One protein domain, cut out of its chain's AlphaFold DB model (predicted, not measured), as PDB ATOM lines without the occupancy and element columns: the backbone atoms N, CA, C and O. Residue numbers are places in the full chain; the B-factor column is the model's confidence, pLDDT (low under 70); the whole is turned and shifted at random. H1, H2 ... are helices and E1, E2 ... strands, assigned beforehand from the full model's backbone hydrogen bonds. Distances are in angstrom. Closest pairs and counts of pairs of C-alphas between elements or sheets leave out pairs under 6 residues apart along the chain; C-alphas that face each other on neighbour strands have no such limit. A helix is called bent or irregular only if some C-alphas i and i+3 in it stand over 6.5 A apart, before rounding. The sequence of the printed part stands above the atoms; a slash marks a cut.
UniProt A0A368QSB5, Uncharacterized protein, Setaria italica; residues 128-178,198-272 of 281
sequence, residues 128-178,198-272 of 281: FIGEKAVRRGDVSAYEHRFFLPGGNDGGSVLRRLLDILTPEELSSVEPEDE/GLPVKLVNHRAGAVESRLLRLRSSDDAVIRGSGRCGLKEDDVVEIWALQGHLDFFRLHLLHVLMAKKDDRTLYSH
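AT A GLANCE: This is residues 128 to 178 and 198 to 272 of the 281 residues of an uncharacterized protein of Setaria italica (UniProt A0A368QSB5). One seven-stranded sheet is curled like part of a barrel, with H1 beside the gap between its edge strands E1 and E2. The long hairpin E6 and E7 runs through this wall and past it, and its tip, residues 249 to 254, sticks out, while H2 and H3 sit at separate places on the outside. The printed part has 126 residues, with three named helices and seven named strands in the order E1 E2 H1 H2 E3 E4 E5 E6 E7 H3; the class is mixed, helices and strands. The sheet is mixed, in the order E1 E6 E7 E3 E4 E5 E2. The whole is compact, with a radius of gyration of the C-alphas of 14.1 A and spans of 38 by 37 by 30 A.

IN THESE COORDINATES: E6, residues 239 to 249, is 31.0 A long, and E7, residues 254 to 263, is 28.2 A. E3 is residues 199 to 205, 18.7 A; E4, residues 209 to 218, 26.4 A, bends by 56 degrees at residue 212. E5 is residues 224 to 227 and E2 residues 145 to 148. E1, residues 128 to 133, 15.3 A, begins with C-alpha 128 at (-45.606, -14.124, 25.788). H1 is residues 157 to 163 and H2 residues 167 to 172. H3, residues 264 to 270, ends with C-alpha 270 at (-31.177, -22.407, 29.453); it is irregular, but only just, with C-alphas 265 and 268 6.9 A apart.

HOW THE PARTS SIT: The strongly twisted sheet is a folded sheet, bent back on itself: E1, E6, E7 and E3 face E5 and E2, with E4 as the hinge. E6 and E7 are a hairpin, with N 243 and O 260 2.9 A apart. E7 and E3 are parallel at 34 degrees, N 204 and O 259 being 2.9 A apart. E3, E4 and E5 form a meander, each strand the antiparallel neighbour of the one before; N 203 and O 211 are 2.8 A apart, N 216 and O 225 2.9 A. E5 and E2 are antiparallel, N 148 and O 224 2.7 A apart, as are E1 and E6, N 242 and O 130 2.8 A apart. E1 and E2 are only just apart, at 8.2 A. H1 is on the sheet; its closest C-alphas are Gly 130 and Val 157 to E1, 5.4 A, and Leu 148 and Leu 158 to E2, 5.7 A. H2 is on the sheet at a height of 7.4 A, over none of its strands, its closest C-alphas to E3 being Ser 172 and Leu 199, 5.2 A. H1 and H2 are close but not clearly touching, Leu 162 and Leu 170 having C-alphas 6.9 A apart. H3 is on the sheet, its closest C-alphas to E6 being Val 240 and Lys 264, 5.6 A. In H1 and H2 every O i to N i+4 pair is within hydrogen-bond range; in H3 1 of 3 is, and 3 of 4 O i to N i+3 pairs.

THE WHOLE: The C-alphas farthest apart, of Asp 177 and His 272, are 43.6 A apart. Residues 179 to 197 are not printed, and C-alphas 178 and 198 are 13.7 A apart across this cut. The links E1 to E2 and E5 to E6 are long. The mean pLDDT of the printed part is 76.9; 35 residues are under 70, among them 151 to 155, 173 to 178, 248 to 255 and 267 to 272.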
ATOM      1  N   PHE A 128     -45.182 -13.237  24.715       89.31
ATOM      2  CA  PHE A 128     -45.606 -14.124  25.788       89.31
ATOM      3  C   PHE A 128     -47.126 -14.252  25.771       89.31
ATOM      4  O   PHE A 128     -47.849 -13.272  25.951       89.31
ATOM      5  N   ILE A 129     -47.608 -15.472  25.570       89.69
ATOM      6  CA  ILE A 129     -49.036 -15.762  25.531       89.69
ATOM      7  C   ILE A 129     -49.512 -16.112  26.939       89.69
ATOM      8  O   ILE A 129     -50.456 -15.510  27.450       89.69
ATOM      9  N   GLY A 130     -48.832 -17.032  27.619       88.12
ATOM     10  CA  GLY A 130     -49.166 -17.386  28.993       88.12
ATOM     11  C   GLY A 130     -48.522 -18.681  29.457       88.12
ATOM     12  O   GLY A 130     -47.813 -19.347  28.706       88.12
ATOM     13  N   GLU A 131     -48.794 -19.043  30.705       88.75
ATOM     14  CA  GLU A 131     -48.396 -20.332  31.263       88.75
ATOM     15  C   GLU A 131     -49.559 -21.319  31.192       88.75
ATOM     16  O   GLU A 131     -50.728 -20.950  31.341       88.75
ATOM     17  N   LYS A 132     -49.236 -22.596  31.004       88.31
ATOM     18  CA  LYS A 132     -50.197 -23.686  31.089       88.31
ATOM     19  C   LYS A 132     -49.569 -24.890  31.782       88.31
ATOM     20  O   LYS A 132     -48.478 -25.320  31.419       88.31
ATOM     21  N   ALA A 133     -50.297 -25.456  32.739       89.12
ATOM     22  CA  ALA A 133     -50.000 -26.780  33.268       89.12
ATOM     23  C   ALA A 133     -50.456 -27.846  32.264       89.12
ATOM     24  O   ALA A 133     -51.597 -27.825  31.789       89.12
ATOM     25  N   VAL A 134     -49.549 -28.756  31.933       87.94
ATOM     26  CA  VAL A 134     -49.784 -29.891  31.049       87.94
ATOM     27  C   VAL A 134     -50.670 -30.896  31.779       87.94
ATOM     28  O   VAL A 134     -50.332 -31.377  32.856       87.94
ATOM     29  N   ARG A 135     -51.825 -31.216  31.199       87.25
ATOM     30  CA  ARG A 135     -52.785 -32.176  31.758       87.25
ATOM     31  C   ARG A 135     -52.633 -33.533  31.082       87.25
ATOM     32  O   ARG A 135     -52.120 -33.615  29.970       87.25
ATOM     33  N   ARG A 136     -53.200 -34.589  31.673       84.88
ATOM     34  CA  ARG A 136     -53.275 -35.927  31.052       84.88
ATOM     35  C   ARG A 136     -53.706 -35.920  29.580       84.88
ATOM     36  O   ARG A 136     -53.145 -36.650  28.770       84.88
ATOM     37  N   GLY A 137     -54.699 -35.094  29.235       81.88
ATOM     38  CA  GLY A 137     -55.203 -34.971  27.860       81.88
ATOM     39  C   GLY A 137     -54.175 -34.405  26.874       81.88
ATOM     40  O   GLY A 137     -54.198 -34.760  25.704       81.88
ATOM     41  N   ASP A 138     -53.228 -33.594  27.350       83.12
ATOM     42  CA  ASP A 138     -52.190 -32.978  26.517       83.12
ATOM     43  C   ASP A 138     -51.051 -33.940  26.149       83.12
ATOM     44  O   ASP A 138     -50.367 -33.756  25.142       83.12
ATOM     45  N   VAL A 139     -50.822 -34.955  26.989       81.12
ATOM     46  CA  VAL A 139     -49.743 -35.949  26.835       81.12
ATOM     47  C   VAL A 139     -50.257 -37.312  26.387       81.12
ATOM     48  O   VAL A 139     -49.490 -38.272  26.300       81.12
ATOM     49  N   SER A 140     -51.551 -37.417  26.075       76.38
ATOM     50  CA  SER A 140     -52.140 -38.653  25.574       76.38
ATOM     51  C   SER A 140     -51.485 -39.054  24.250       76.38
ATOM     52  O   SER A 140     -51.627 -38.382  23.222       76.38
ATOM     53  N   ALA A 141     -50.785 -40.192  24.269       62.97
ATOM     54  CA  ALA A 141     -50.131 -40.769  23.097       62.97
ATOM     55  C   ALA A 141     -51.122 -41.114  21.972       62.97
ATOM     56  O   ALA A 141     -50.714 -41.239  20.824       62.97
ATOM     57  N   TYR A 142     -52.407 -41.260  22.297       63.69
ATOM     58  CA  TYR A 142     -53.456 -41.587  21.335       63.69
ATOM     59  C   TYR A 142     -54.049 -40.353  20.659       63.69
ATOM     60  O   TYR A 142     -54.561 -40.449  19.547       63.69
ATOM     61  N   GLU A 143     -53.988 -39.195  21.319       69.88
ATOM     62  CA  GLU A 143     -54.700 -38.004  20.862       69.88
ATOM     63  C   GLU A 143     -53.771 -36.991  20.194       69.88
ATOM     64  O   GLU A 143     -54.236 -36.277  19.310       69.88
ATOM     65  N   HIS A 144     -52.470 -36.963  20.530       77.38
ATOM     66  CA  HIS A 144     -51.469 -36.042  19.954       77.38
ATOM     67  C   HIS A 144     -51.966 -34.585  19.871       77.38
ATOM     68  O   HIS A 144     -51.745 -33.883  18.875       77.38
ATOM     69  N   ARG A 145     -52.692 -34.159  20.904       84.88
ATOM     70  CA  ARG A 145     -53.394 -32.883  20.992       84.88
ATOM     71  C   ARG A 145     -52.896 -32.138  22.213       84.88
ATOM     72  O   ARG A 145     -52.743 -32.731  23.269       84.88
ATOM     73  N   PHE A 146     -52.673 -30.841  22.071       86.31
ATOM     74  CA  PHE A 146     -52.407 -29.948  23.188       86.31
ATOM     75  C   PHE A 146     -53.515 -28.906  23.266       86.31
ATOM     76  O   PHE A 146     -53.692 -28.116  22.340       86.31
ATOM     77  N   PHE A 147     -54.265 -28.903  24.359       85.62
ATOM     78  CA  PHE A 147     -55.417 -28.028  24.535       85.62
ATOM     79  C   PHE A 147     -54.969 -26.622  24.939       85.62
ATOM     80  O   PHE A 147     -54.086 -26.445  25.768       85.62
ATOM     81  N   LEU A 148     -55.570 -25.589  24.381       85.75
ATOM     82  CA  LEU A 148     -55.384 -24.206  24.789       85.75
ATOM     83  C   LEU A 148     -56.716 -23.741  25.367       85.75
ATOM     84  O   LEU A 148     -57.672 -23.598  24.605       85.75
ATOM     85  N   PRO A 149     -56.809 -23.539  26.692       77.12
ATOM     86  CA  PRO A 149     -58.058 -23.122  27.298       77.12
ATOM     87  C   PRO A 149     -58.465 -21.747  26.760       77.12
ATOM     88  O   PRO A 149     -57.657 -20.813  26.710       77.12
ATOM     89  N   GLY A 150     -59.727 -21.665  26.365       70.50
ATOM     90  CA  GLY A 150     -60.412 -20.538  25.757       70.50
ATOM     91  C   GLY A 150     -60.917 -19.506  26.742       70.50
ATOM     92  O   GLY A 150     -60.996 -18.343  26.369       70.50
ATOM     93  N   GLY A 151     -61.186 -19.937  27.983       64.75
ATOM     94  CA  GLY A 151     -61.576 -19.162  29.170       64.75
ATOM     95  C   GLY A 151     -62.177 -17.770  28.930       64.75
ATOM     96  O   GLY A 151     -61.473 -16.846  28.531       64.75
ATOM     97  N   ASN A 152     -63.443 -17.577  29.311       55.25
ATOM     98  CA  ASN A 152     -64.161 -16.296  29.190       55.25
ATOM     99  C   ASN A 152     -63.536 -15.128  29.977       55.25
ATOM    100  O   ASN A 152     -63.899 -13.971  29.760       55.25
ATOM    101  N   ASP A 153     -62.574 -15.406  30.854       52.75
ATOM    102  CA  ASP A 153     -61.934 -14.435  31.736       52.75
ATOM    103  C   ASP A 153     -60.841 -13.628  31.018       52.75
ATOM    104  O   ASP A 153     -59.702 -13.635  31.460       52.75
ATOM    105  N   GLY A 154     -61.158 -12.973  29.892       47.12
ATOM    106  CA  GLY A 154     -60.427 -11.841  29.274       47.12
ATOM    107  C   GLY A 154     -58.914 -11.962  28.996       47.12
ATOM    108  O   GLY A 154     -58.325 -11.051  28.422       47.12
ATOM    109  N   GLY A 155     -58.275 -13.060  29.374       58.34
ATOM    110  CA  GLY A 155     -56.832 -13.225  29.496       58.34
ATOM    111  C   GLY A 155     -56.411 -14.683  29.354       58.34
ATOM    112  O   GLY A 155     -55.326 -15.047  29.804       58.34
ATOM    113  N   SER A 156     -57.264 -15.503  28.734       75.75
ATOM    114  CA  SER A 156     -56.943 -16.876  28.376       75.75
ATOM    115  C   SER A 156     -55.787 -16.928  27.375       75.75
ATOM    116  O   SER A 156     -55.582 -16.019  26.562       75.75
ATOM    117  N   VAL A 157     -55.017 -18.016  27.443       81.06
ATOM    118  CA  VAL A 157     -53.890 -18.289  26.538       81.06
ATOM    119  C   VAL A 157     -54.360 -18.235  25.086       81.06
ATOM    120  O   VAL A 157     -53.696 -17.635  24.247       81.06
ATOM    121  N   LEU A 158     -55.532 -18.802  24.787       81.56
ATOM    122  CA  LEU A 158     -56.057 -18.755  23.432       81.56
ATOM    123  C   LEU A 158     -56.347 -17.325  22.981       81.56
ATOM    124  O   LEU A 158     -55.919 -16.952  21.899       81.56
ATOM    125  N   ARG A 159     -57.036 -16.508  23.783       80.81
ATOM    126  CA  ARG A 159     -57.419 -15.158  23.355       80.81
ATOM    127  C   ARG A 159     -56.203 -14.305  22.992       80.81
ATOM    128  O   ARG A 159     -56.191 -13.693  21.932       80.81
ATOM    129  N   ARG A 160     -55.145 -14.371  23.802       83.50
ATOM    130  CA  ARG A 160     -53.869 -13.693  23.520       83.50
ATOM    131  C   ARG A 160     -53.171 -14.240  22.275       83.50
ATOM    132  O   ARG A 160     -52.534 -13.479  21.557       83.50
ATOM    133  N   LEU A 161     -53.288 -15.545  22.015       84.06
ATOM    134  CA  LEU A 161     -52.780 -16.150  20.785       84.06
ATOM    135  C   LEU A 161     -53.581 -15.689  19.562       84.06
ATOM    136  O   LEU A 161     -52.989 -15.478  18.518       84.06
ATOM    137  N   LEU A 162     -54.900 -15.518  19.673       81.81
ATOM    138  CA  LEU A 162     -55.736 -15.026  18.574       81.81
ATOM    139  C   LEU A 162     -55.505 -13.534  18.294       81.81
ATOM    140  O   LEU A 162     -55.564 -13.130  17.138       81.81
ATOM    141  N   ASP A 163     -55.200 -12.731  19.319       82.56
ATOM    142  CA  ASP A 163     -54.953 -11.287  19.184       82.56
ATOM    143  C   ASP A 163     -53.710 -10.951  18.339       82.56
ATOM    144  O   ASP A 163     -53.608  -9.844  17.808       82.56
ATOM    145  N   ILE A 164     -52.768 -11.892  18.206       82.62
ATOM    146  CA  ILE A 164     -51.580 -11.728  17.357       82.62
ATOM    147  C   ILE A 164     -51.783 -12.251  15.928       82.62
ATOM    148  O   ILE A 164     -50.955 -11.990  15.059       82.62
ATOM    149  N   LEU A 165     -52.860 -12.996  15.663       81.25
ATOM    150  CA  LEU A 165     -53.122 -13.522  14.326       81.25
ATOM    151  C   LEU A 165     -53.650 -12.420  13.412       81.25
ATOM    152  O   LEU A 165     -54.454 -11.572  13.802       81.25
ATOM    153  N   THR A 166     -53.237 -12.469  12.152       77.75
ATOM    154  CA  THR A 166     -53.879 -11.689  11.095       77.75
ATOM    155  C   THR A 166     -55.318 -12.179  10.864       77.75
ATOM    156  O   THR A 166     -55.645 -13.331  11.158       77.75
ATOM    157  N   PRO A 167     -56.208 -11.345  10.294       73.81
ATOM    158  CA  PRO A 167     -57.572 -11.768   9.967       73.81
ATOM    159  C   PRO A 167     -57.631 -12.997   9.043       73.81
ATOM    160  O   PRO A 167     -58.524 -13.832   9.183       73.81
ATOM    161  N   GLU A 168     -56.670 -13.124   8.123       72.38
ATOM    162  CA  GLU A 168     -56.545 -14.268   7.214       72.38
ATOM    163  C   GLU A 168     -56.179 -15.550   7.978       72.38
ATOM    164  O   GLU A 168     -56.831 -16.585   7.817       72.38
ATOM    165  N   GLU A 169     -55.203 -15.473   8.886       76.81
ATOM    166  CA  GLU A 169     -54.832 -16.588   9.764       76.81
ATOM    167  C   GLU A 169     -55.995 -16.993  10.674       76.81
ATOM    168  O   GLU A 169     -56.277 -18.182  10.828       76.81
ATOM    169  N   LEU A 170     -56.724 -16.016  11.218       76.44
ATOM    170  CA  LEU A 170     -57.877 -16.255  12.078       76.44
ATOM    171  C   LEU A 170     -59.002 -16.992  11.338       76.44
ATOM    172  O   LEU A 170     -59.636 -17.872  11.915       76.44
ATOM    173  N   SER A 171     -59.213 -16.684  10.052       70.31
ATOM    174  CA  SER A 171     -60.180 -17.398   9.207       70.31
ATOM    175  C   SER A 171     -59.782 -18.851   8.930       70.31
ATOM    176  O   SER A 171     -60.649 -19.699   8.736       70.31
ATOM    177  N   SER A 172     -58.479 -19.153   8.969       70.94
ATOM    178  CA  SER A 172     -57.940 -20.504   8.772       70.94
ATOM    179  C   SER A 172     -58.019 -21.369  10.034       70.94
ATOM    180  O   SER A 172     -57.915 -22.597   9.955       70.94
ATOM    181  N   VAL A 173     -58.226 -20.757  11.206       69.94
ATOM    182  CA  VAL A 173     -58.577 -21.461  12.446       69.94
ATOM    183  C   VAL A 173     -60.062 -21.846  12.375       69.94
ATOM    184  O   VAL A 173     -60.908 -21.339  13.110       69.94
ATOM    185  N   GLU A 174     -60.398 -22.726  11.432       65.06
ATOM    186  CA  GLU A 174     -61.759 -23.229  11.292       65.06
ATOM    187  C   GLU A 174     -62.152 -24.077  12.508       65.06
ATOM    188  O   GLU A 174     -61.306 -24.758  13.105       65.06
ATOM    189  N   PRO A 175     -63.435 -24.048  12.893       59.62
ATOM    190  CA  PRO A 175     -63.864 -24.695  14.109       59.62
ATOM    191  C   PRO A 175     -64.088 -26.198  13.845       59.62
ATOM    192  O   PRO A 175     -64.881 -26.573  12.977       59.62
ATOM    193  N   GLU A 176     -63.385 -27.059  14.583       62.97
ATOM    194  CA  GLU A 176     -63.477 -28.521  14.524       62.97
ATOM    195  C   GLU A 176     -64.595 -29.037  15.449       62.97
ATOM    196  O   GLU A 176     -64.723 -28.589  16.592       62.97
ATOM    197  N   ASP A 177     -65.398 -29.998  14.982       56.50
ATOM    198  CA  ASP A 177     -66.314 -30.742  15.853       56.50
ATOM    199  C   ASP A 177     -65.498 -31.664  16.781       56.50
ATOM    200  O   ASP A 177     -64.678 -32.455  16.304       56.50
ATOM    201  N   GLU A 178     -65.730 -31.588  18.100       52.00
ATOM    202  CA  GLU A 178     -65.163 -32.484  19.123       52.00
ATOM    203  C   GLU A 178     -65.677 -33.925  18.931       52.00
ATOM    204  O   GLU A 178     -66.451 -34.462  19.719       52.00
ATOM    205  N   GLY A 198     -57.379 -26.268   9.842       79.38
ATOM    206  CA  GLY A 198     -56.640 -25.562  10.897       79.38
ATOM    207  C   GLY A 198     -55.398 -24.803  10.417       79.38
ATOM    208  O   GLY A 198     -54.765 -25.185   9.427       79.38
ATOM    209  N   LEU A 199     -55.030 -23.761  11.167       82.88
ATOM    210  CA  LEU A 199     -53.885 -22.895  10.891       82.88
ATOM    211  C   LEU A 199     -52.578 -23.690  11.057       82.88
ATOM    212  O   LEU A 199     -52.352 -24.247  12.137       82.88
ATOM    213  N   PRO A 200     -51.713 -23.779  10.028       81.81
ATOM    214  CA  PRO A 200     -50.403 -24.396  10.179       81.81
ATOM    215  C   PRO A 200     -49.569 -23.605  11.186       81.81
ATOM    216  O   PRO A 200     -49.393 -22.395  11.058       81.81
ATOM    217  N   VAL A 201     -49.046 -24.301  12.191       85.81
ATOM    218  CA  VAL A 201     -48.173 -23.723  13.212       85.81
ATOM    219  C   VAL A 201     -46.946 -24.599  13.385       85.81
ATOM    220  O   VAL A 201     -47.016 -25.823  13.270       85.81
ATOM    221  N   LYS A 202     -45.809 -23.990  13.702       85.50
ATOM    222  CA  LYS A 202     -44.611 -24.746  14.070       85.50
ATOM    223  C   LYS A 202     -44.505 -24.788  15.581       85.50
ATOM    224  O   LYS A 202     -44.262 -23.761  16.211       85.50
ATOM    225  N   LEU A 203     -44.715 -25.968  16.152       85.12
ATOM    226  CA  LEU A 203     -44.570 -26.192  17.577       85.12
ATOM    227  C   LEU A 203     -43.098 -26.434  17.898       85.12
ATOM    228  O   LEU A 203     -42.499 -27.375  17.385       85.12
ATOM    229  N   VAL A 204     -42.511 -25.599  18.745       83.38
ATOM    230  CA  VAL A 204     -41.091 -25.672  19.090       83.38
ATOM    231  C   VAL A 204     -40.954 -26.064  20.551       83.38
ATOM    232  O   VAL A 204     -41.540 -25.434  21.427       83.38
ATOM    233  N   ASN A 205     -40.157 -27.091  20.813       82.38
ATOM    234  CA  ASN A 205     -39.689 -27.454  22.139       82.38
ATOM    235  C   ASN A 205     -38.159 -27.488  22.105       82.38
ATOM    236  O   ASN A 205     -37.559 -28.042  21.188       82.38
ATOM    237  N   HIS A 206     -37.505 -26.911  23.104       73.38
ATOM    238  CA  HIS A 206     -36.044 -26.801  23.111       73.38
ATOM    239  C   HIS A 206     -35.313 -28.147  23.164       73.38
ATOM    240  O   HIS A 206     -34.202 -28.244  22.655       73.38
ATOM    241  N   ARG A 207     -35.905 -29.178  23.783       73.75
ATOM    242  CA  ARG A 207     -35.328 -30.531  23.862       73.75
ATOM    243  C   ARG A 207     -35.750 -31.398  22.688       73.75
ATOM    244  O   ARG A 207     -34.936 -32.152  22.170       73.75
ATOM    245  N   ALA A 208     -37.027 -31.338  22.315       75.00
ATOM    246  CA  ALA A 208     -37.601 -32.223  21.303       75.00
ATOM    247  C   ALA A 208     -37.489 -31.677  19.868       75.00
ATOM    248  O   ALA A 208     -37.814 -32.387  18.917       75.00
ATOM    249  N   GLY A 209     -37.030 -30.436  19.705       78.88
ATOM    250  CA  GLY A 209     -36.942 -29.762  18.417       78.88
ATOM    251  C   GLY A 209     -38.278 -29.170  17.974       78.88
ATOM    252  O   GLY A 209     -39.168 -28.887  18.780       78.88
ATOM    253  N   ALA A 210     -38.407 -28.949  16.669       82.62
ATOM    254  CA  ALA A 210     -39.589 -28.342  16.079       82.62
ATOM    255  C   ALA A 210     -40.426 -29.364  15.311       82.62
ATOM    256  O   ALA A 210     -39.897 -30.168  14.544       82.62
ATOM    257  N   VAL A 211     -41.741 -29.296  15.492       83.62
ATOM    258  CA  VAL A 211     -42.720 -30.190  14.877       83.62
ATOM    259  C   VAL A 211     -43.776 -29.346  14.176       83.62
ATOM    260  O   VAL A 211     -44.311 -28.395  14.746       83.62
ATOM    261  N   GLU A 212     -44.084 -29.684  12.929       85.38
ATOM    262  CA  GLU A 212     -45.219 -29.087  12.229       85.38
ATOM    263  C   GLU A 212     -46.523 -29.560  12.872       85.38
ATOM    264  O   GLU A 212     -46.728 -30.743  13.142       85.38
ATOM    265  N   SER A 213     -47.397 -28.615  13.180       86.81
ATOM    266  CA  SER A 213     -48.642 -28.838  13.901       86.81
ATOM    267  C   SER A 213     -49.747 -27.973  13.309       86.81
ATOM    268  O   SER A 213     -49.520 -27.145  12.426       86.81
ATOM    269  N   ARG A 214     -50.979 -28.180  13.773       86.88
ATOM    270  CA  ARG A 214     -52.133 -27.386  13.342       86.88
ATOM    271  C   ARG A 214     -52.891 -26.856  14.536       86.88
ATOM    272  O   ARG A 214     -53.222 -27.629  15.429       86.88
ATOM    273  N   LEU A 215     -53.169 -25.559  14.530       86.75
ATOM    274  CA  LEU A 215     -54.037 -24.909  15.498       86.75
ATOM    275  C   LEU A 215     -55.477 -24.952  14.979       86.75
ATOM    276  O   LEU A 215     -55.776 -24.429  13.905       86.75
ATOM    277  N   LEU A 216     -56.362 -25.575  15.749       86.38
ATOM    278  CA  LEU A 216     -57.792 -25.662  15.464       86.38
ATOM    279  C   LEU A 216     -58.573 -25.071  16.634       86.38
ATOM    280  O   LEU A 216     -58.201 -25.287  17.785       86.38
ATOM    281  N   ARG A 217     -59.664 -24.359  16.360       84.75
ATOM    282  CA  ARG A 217     -60.617 -23.958  17.403       84.75
ATOM    283  C   ARG A 217     -61.638 -25.074  17.573       84.75
ATOM    284  O   ARG A 217     -62.028 -25.685  16.586       84.75
ATOM    285  N   LEU A 218     -62.062 -25.367  18.790       78.00
ATOM    286  CA  LEU A 218     -63.121 -26.346  19.021       78.00
ATOM    287  C   LEU A 218     -64.488 -25.667  18.830       78.00
ATOM    288  O   LEU A 218     -64.642 -24.476  19.081       78.00
ATOM    289  N   ARG A 219     -65.482 -26.384  18.292       67.19
ATOM    290  CA  ARG A 219     -66.835 -25.834  18.046       67.19
ATOM    291  C   ARG A 219     -67.685 -25.730  19.304       67.19
ATOM    292  O   ARG A 219     -68.482 -24.806  19.429       67.19
ATOM    293  N   SER A 220     -67.566 -26.718  20.184       65.94
ATOM    294  CA  SER A 220     -68.383 -26.881  21.393       65.94
ATOM    295  C   SER A 220     -67.813 -26.160  22.611       65.94
ATOM    296  O   SER A 220     -68.518 -25.995  23.604       65.94
ATOM    297  N   SER A 221     -66.563 -25.714  22.533       67.06
ATOM    298  CA  SER A 221     -65.864 -24.983  23.580       67.06
ATOM    299  C   SER A 221     -65.191 -23.755  22.970       67.06
ATOM    300  O   SER A 221     -64.805 -23.764  21.807       67.06
ATOM    301  N   ASP A 222     -65.011 -22.685  23.746       72.69
ATOM    302  CA  ASP A 222     -64.164 -21.565  23.312       72.69
ATOM    303  C   ASP A 222     -62.672 -21.940  23.295       72.69
ATOM    304  O   ASP A 222     -61.830 -21.082  23.065       72.69
ATOM    305  N   ASP A 223     -62.337 -23.207  23.537       81.44
ATOM    306  CA  ASP A 223     -60.983 -23.732  23.580       81.44
ATOM    307  C   ASP A 223     -60.414 -23.939  22.167       81.44
ATOM    308  O   ASP A 223     -61.113 -23.978  21.149       81.44
ATOM    309  N   ALA A 224     -59.098 -24.100  22.098       84.69
ATOM    310  CA  ALA A 224     -58.408 -24.511  20.887       84.69
ATOM    311  C   ALA A 224     -57.535 -25.727  21.155       84.69
ATOM    312  O   ALA A 224     -57.238 -26.079  22.294       84.69
ATOM    313  N   VAL A 225     -57.097 -26.373  20.088       86.81
ATOM    314  CA  VAL A 225     -56.230 -27.534  20.150       86.81
ATOM    315  C   VAL A 225     -55.107 -27.402  19.135       86.81
ATOM    316  O   VAL A 225     -55.325 -27.069  17.973       86.81
ATOM    317  N   ILE A 226     -53.884 -27.668  19.579       87.06
ATOM    318  CA  ILE A 226     -52.730 -27.851  18.706       87.06
ATOM    319  C   ILE A 226     -52.607 -29.350  18.437       87.06
ATOM    320  O   ILE A 226     -52.243 -30.124  19.324       87.06
ATOM    321  N   ARG A 227     -52.939 -29.770  17.218       86.12
ATOM    322  CA  ARG A 227     -52.821 -31.153  16.748       86.12
ATOM    323  C   ARG A 227     -51.422 -31.410  16.197       86.12
ATOM    324  O   ARG A 227     -50.890 -30.584  15.462       86.12
ATOM    325  N   GLY A 228     -50.873 -32.588  16.496       75.19
ATOM    326  CA  GLY A 228     -49.517 -32.987  16.103       75.19
ATOM    327  C   GLY A 228     -48.472 -32.761  17.196       75.19
ATOM    328  O   GLY A 228     -47.287 -32.967  16.960       75.19
ATOM    329  N   SER A 229     -48.897 -32.394  18.412       68.62
ATOM    330  CA  SER A 229     -47.999 -32.034  19.514       68.62
ATOM    331  C   SER A 229     -47.308 -33.223  20.186       68.62
ATOM    332  O   SER A 229     -46.333 -33.027  20.899       68.62
ATOM    333  N   GLY A 230     -47.764 -34.462  19.977       59.53
ATOM    334  CA  GLY A 230     -47.454 -35.613  20.842       59.53
ATOM    335  C   GLY A 230     -45.993 -36.082  20.934       59.53
ATOM    336  O   GLY A 230     -45.739 -37.131  21.516       59.53
ATOM    337  N   ARG A 231     -45.030 -35.346  20.370       64.44
ATOM    338  CA  ARG A 231     -43.587 -35.614  20.480       64.44
ATOM    339  C   ARG A 231     -42.806 -34.537  21.233       64.44
ATOM    340  O   ARG A 231     -41.591 -34.643  21.320       64.44
ATOM    341  N   CYS A 232     -43.459 -33.535  21.822       68.75
ATOM    342  CA  CYS A 232     -42.775 -32.414  22.474       68.75
ATOM    343  C   CYS A 232     -42.101 -32.744  23.826       68.75
ATOM    344  O   CYS A 232     -41.642 -31.833  24.504       68.75
ATOM    345  N   GLY A 233     -42.022 -34.015  24.241       76.56
ATOM    346  CA  GLY A 233     -41.300 -34.425  25.458       76.56
ATOM    347  C   GLY A 233     -41.887 -33.892  26.773       76.56
ATOM    348  O   GLY A 233     -41.205 -33.929  27.797       76.56
ATOM    349  N   LEU A 234     -43.127 -33.397  26.743       84.38
ATOM    350  CA  LEU A 234     -43.855 -32.901  27.909       84.38
ATOM    351  C   LEU A 234     -44.433 -34.064  28.721       84.38
ATOM    352  O   LEU A 234     -44.798 -35.101  28.162       84.38
ATOM    353  N   LYS A 235     -44.534 -33.874  30.035       87.69
ATOM    354  CA  LYS A 235     -45.183 -34.805  30.965       87.69
ATOM    355  C   LYS A 235     -46.367 -34.131  31.647       87.69
ATOM    356  O   LYS A 235     -46.427 -32.908  31.708       87.69
ATOM    357  N   GLU A 236     -47.310 -34.933  32.133       89.56
ATOM    358  CA  GLU A 236     -48.374 -34.429  33.007       89.56
ATOM    359  C   GLU A 236     -47.751 -33.682  34.199       89.56
ATOM    360  O   GLU A 236     -46.680 -34.063  34.670       89.56
ATOM    361  N   ASP A 237     -48.398 -32.591  34.609       88.06
ATOM    362  CA  ASP A 237     -47.964 -31.642  35.643       88.06
ATOM    363  C   ASP A 237     -46.768 -30.744  35.283       88.06
ATOM    364  O   ASP A 237     -46.434 -29.836  36.049       88.06
ATOM    365  N   ASP A 238     -46.168 -30.893  34.097       89.12
ATOM    366  CA  ASP A 238     -45.192 -29.916  33.612       89.12
ATOM    367  C   ASP A 238     -45.858 -28.540  33.448       89.12
ATOM    368  O   ASP A 238     -46.959 -28.420  32.909       89.12
ATOM    369  N   VAL A 239     -45.168 -27.471  33.848       88.69
ATOM    370  CA  VAL A 239     -45.607 -26.099  33.559       88.69
ATOM    371  C   VAL A 239     -44.846 -25.584  32.346       88.69
ATOM    372  O   VAL A 239     -43.614 -25.488  32.363       88.69
ATOM    373  N   VAL A 240     -45.582 -25.249  31.286       88.62
ATOM    374  CA  VAL A 240     -45.021 -24.682  30.057       88.62
ATOM    375  C   VAL A 240     -45.394 -23.219  29.903       88.62
ATOM    376  O   VAL A 240     -46.532 -22.812  30.122       88.62
ATOM    377  N   GLU A 241     -44.418 -22.435  29.481       90.00
ATOM    378  CA  GLU A 241     -44.587 -21.079  28.995       90.00
ATOM    379  C   GLU A 241     -44.795 -21.128  27.489       90.00
ATOM    380  O   GLU A 241     -43.998 -21.719  26.753       90.00
ATOM    381  N   ILE A 242     -45.873 -20.506  27.039       89.50
ATOM    382  CA  ILE A 242     -46.260 -20.459  25.640       89.50
ATOM    383  C   ILE A 242     -45.882 -19.087  25.108       89.50
ATOM    384  O   ILE A 242     -46.353 -18.054  25.593       89.50
ATOM    385  N   TRP A 243     -45.033 -19.102  24.093       91.12
ATOM    386  CA  TRP A 243     -44.564 -17.930  23.377       91.12
ATOM    387  C   TRP A 243     -44.967 -18.056  21.918       91.12
ATOM    388  O   TRP A 243     -44.958 -19.152  21.359       91.12
ATOM    389  N   ALA A 244     -45.303 -16.941  21.291       91.12
ATOM    390  CA  ALA A 244     -45.643 -16.912  19.885       91.12
ATOM    391  C   ALA A 244     -44.739 -15.942  19.135       91.12
ATOM    392  O   ALA A 244     -44.497 -14.822  19.585       91.12
ATOM    393  N   LEU A 245     -44.246 -16.394  17.991       89.06
ATOM    394  CA  LEU A 245     -43.413 -15.610  17.099       89.06
ATOM    395  C   LEU A 245     -44.059 -15.603  15.724       89.06
ATOM    396  O   LEU A 245     -44.275 -16.657  15.118       89.06
ATOM    397  N   GLN A 246     -44.374 -14.408  15.243       84.00
ATOM    398  CA  GLN A 246     -45.027 -14.224  13.958       84.00
ATOM    399  C   GLN A 246     -43.982 -13.806  12.931       84.00
ATOM    400  O   GLN A 246     -43.529 -12.666  12.918       84.00
ATOM    401  N   GLY A 247     -43.571 -14.760  12.094       72.12
ATOM    402  CA  GLY A 247     -42.639 -14.517  11.000       72.12
ATOM    403  C   GLY A 247     -43.372 -14.155   9.717       72.12
ATOM    404  O   GLY A 247     -44.323 -14.838   9.333       72.12
ATOM    405  N   HIS A 248     -42.893 -13.120   9.029       67.12
ATOM    406  CA  HIS A 248     -43.247 -12.875   7.638       67.12
ATOM    407  C   HIS A 248     -42.110 -13.390   6.756       67.12
ATOM    408  O   HIS A 248     -41.001 -12.859   6.778       67.12
ATOM    409  N   LEU A 249     -42.363 -14.455   5.996       61.31
ATOM    410  CA  LEU A 249     -41.429 -14.876   4.957       61.31
ATOM    411  C   LEU A 249     -41.722 -14.045   3.706       61.31
ATOM    412  O   LEU A 249     -42.544 -14.440   2.877       61.31
ATOM    413  N   ASP A 250     -41.041 -12.897   3.582       55.72
ATOM    414  CA  ASP A 250     -41.225 -11.905   2.505       55.72
ATOM    415  C   ASP A 250     -41.276 -12.527   1.104       55.72
ATOM    416  O   ASP A 250     -42.035 -12.086   0.242       55.72
ATOM    417  N   PHE A 251     -40.497 -13.588   0.886       54.28
ATOM    418  CA  PHE A 251     -40.392 -14.242  -0.413       54.28
ATOM    419  C   PHE A 251     -41.632 -15.065  -0.798       54.28
ATOM    420  O   PHE A 251     -41.946 -15.177  -1.979       54.28
ATOM    421  N   PHE A 252     -42.359 -15.618   0.178       54.41
ATOM    422  CA  PHE A 252     -43.522 -16.478  -0.075       54.41
ATOM    423  C   PHE A 252     -44.854 -15.844   0.341       54.41
ATOM    424  O   PHE A 252     -45.897 -16.438   0.080       54.41
ATOM    425  N   ARG A 253     -44.836 -14.658   0.976       57.22
ATOM    426  CA  ARG A 253     -46.015 -14.043   1.621       57.22
ATOM    427  C   ARG A 253     -46.762 -15.025   2.531       57.22
ATOM    428  O   ARG A 253     -47.982 -14.984   2.642       57.22
ATOM    429  N   LEU A 254     -46.025 -15.948   3.143       60.06
ATOM    430  CA  LEU A 254     -46.581 -16.883   4.106       60.06
ATOM    431  C   LEU A 254     -46.343 -16.298   5.491       60.06
ATOM    432  O   LEU A 254     -45.194 -16.113   5.906       60.06
ATOM    433  N   HIS A 255     -47.438 -16.002   6.184       65.62
ATOM    434  CA  HIS A 255     -47.411 -15.768   7.615       65.62
ATOM    435  C   HIS A 255     -47.229 -17.125   8.291       65.62
ATOM    436  O   HIS A 255     -48.059 -18.022   8.137       65.62
ATOM    437  N   LEU A 256     -46.088 -17.310   8.957       73.88
ATOM    438  CA  LEU A 256     -45.802 -18.544   9.677       73.88
ATOM    439  C   LEU A 256     -45.760 -18.258  11.173       73.88
ATOM    440  O   LEU A 256     -44.810 -17.660  11.693       73.88
ATOM    441  N   LEU A 257     -46.792 -18.735  11.865       86.00
ATOM    442  CA  LEU A 257     -46.866 -18.699  13.315       86.00
ATOM    443  C   LEU A 257     -46.006 -19.816  13.915       86.00
ATOM    444  O   LEU A 257     -46.258 -21.010  13.724       86.00
ATOM    445  N   HIS A 258     -45.005 -19.422  14.693       86.69
ATOM    446  CA  HIS A 258     -44.224 -20.332  15.517       86.69
ATOM    447  C   HIS A 258     -44.721 -20.244  16.952       86.69
ATOM    448  O   HIS A 258     -44.712 -19.172  17.551       86.69
ATOM    449  N   VAL A 259     -45.139 -21.376  17.507       89.12
ATOM    450  CA  VAL A 259     -45.545 -21.489  18.908       89.12
ATOM    451  C   VAL A 259     -44.438 -22.222  19.647       89.12
ATOM    452  O   VAL A 259     -44.207 -23.409  19.432       89.12
ATOM    453  N   LEU A 260     -43.734 -21.514  20.516       88.75
ATOM    454  CA  LEU A 260     -42.703 -22.075  21.374       88.75
ATOM    455  C   LEU A 260     -43.313 -22.480  22.715       88.75
ATOM    456  O   LEU A 260     -43.954 -21.676  23.386       88.75
ATOM    457  N   MET A 261     -43.059 -23.722  23.117       88.25
ATOM    458  CA  MET A 261     -43.349 -24.234  24.451       88.25
ATOM    459  C   MET A 261     -42.040 -24.416  25.211       88.25
ATOM    460  O   MET A 261     -41.281 -25.353  24.953       88.25
ATOM    461  N   ALA A 262     -41.786 -23.521  26.160       87.06
ATOM    462  CA  ALA A 262     -40.634 -23.602  27.045       87.06
ATOM    463  C   ALA A 262     -41.070 -24.172  28.395       87.06
ATOM    464  O   ALA A 262     -41.924 -23.604  29.072       87.06
ATOM    465  N   LYS A 263     -40.481 -25.291  28.820       86.94
ATOM    466  CA  LYS A 263     -40.727 -25.818  30.166       86.94
ATOM    467  C   LYS A 263     -40.126 -24.873  31.209       86.94
ATOM    468  O   LYS A 263     -38.953 -24.510  31.103       86.94
ATOM    469  N   LYS A 264     -40.912 -24.491  32.216       83.81
ATOM    470  CA  LYS A 264     -40.512 -23.521  33.246       83.81
ATOM    471  C   LYS A 264     -39.352 -24.029  34.106       83.81
ATOM    472  O   LYS A 264     -38.410 -23.281  34.357       83.81
ATOM    473  N   ASP A 265     -39.360 -25.313  34.456       79.50
ATOM    474  CA  ASP A 265     -38.284 -25.945  35.240       79.50
ATOM    475  C   ASP A 265     -36.947 -25.991  34.487       79.50
ATOM    476  O   ASP A 265     -35.873 -25.979  35.090       79.50
ATOM    477  N   ASP A 266     -37.001 -25.969  33.153       75.06
ATOM    478  CA  ASP A 266     -35.813 -25.997  32.306       75.06
ATOM    479  C   ASP A 266     -35.139 -24.625  32.186       75.06
ATOM    480  O   ASP A 266     -34.082 -24.514  31.566       75.06
ATOM    481  N   ARG A 267     -35.681 -23.578  32.832       68.75
ATOM    482  CA  ARG A 267     -35.080 -22.237  32.819       68.75
ATOM    483  C   ARG A 267     -33.648 -22.188  33.328       68.75
ATOM    484  O   ARG A 267     -32.835 -21.442  32.791       68.75
ATOM    485  N   THR A 268     -33.326 -23.033  34.298       63.38
ATOM    486  CA  THR A 268     -31.967 -23.177  34.837       63.38
ATOM    487  C   THR A 268     -31.013 -23.892  33.879       63.38
ATOM    488  O   THR A 268     -29.801 -23.706  33.950       63.38
ATOM    489  N   LEU A 269     -31.545 -24.686  32.950       61.34
ATOM    490  CA  LEU A 269     -30.760 -25.346  31.911       61.34
ATOM    491  C   LEU A 269     -30.490 -24.396  30.738       61.34
ATOM    492  O   LEU A 269     -29.449 -24.513  30.096       61.34
ATOM    493  N   TYR A 270     -31.375 -23.419  30.497       61.06
ATOM    494  CA  TYR A 270     -31.177 -22.407  29.453       61.06
ATOM    495  C   TYR A 270     -30.008 -21.460  29.736       61.06
ATOM    496  O   TYR A 270     -29.343 -21.025  28.800       61.06
ATOM    497  N   SER A 271     -29.714 -21.160  31.006       58.03
ATOM    498  CA  SER A 271     -28.569 -20.314  31.378       58.03
ATOM    499  C   SER A 271     -27.210 -20.986  31.151       58.03
ATOM    500  O   SER A 271     -26.184 -20.314  31.180       58.03
ATOM    501  N   HIS A 272     -27.197 -22.299  30.904       54.03
ATOM    502  CA  HIS A 272     -25.996 -23.090  30.640       54.03
ATOM    503  C   HIS A 272     -26.021 -23.744  29.255       54.03
ATOM    504  O   HIS A 272     -25.390 -24.783  29.072       54.03
TER     505      HIS A 272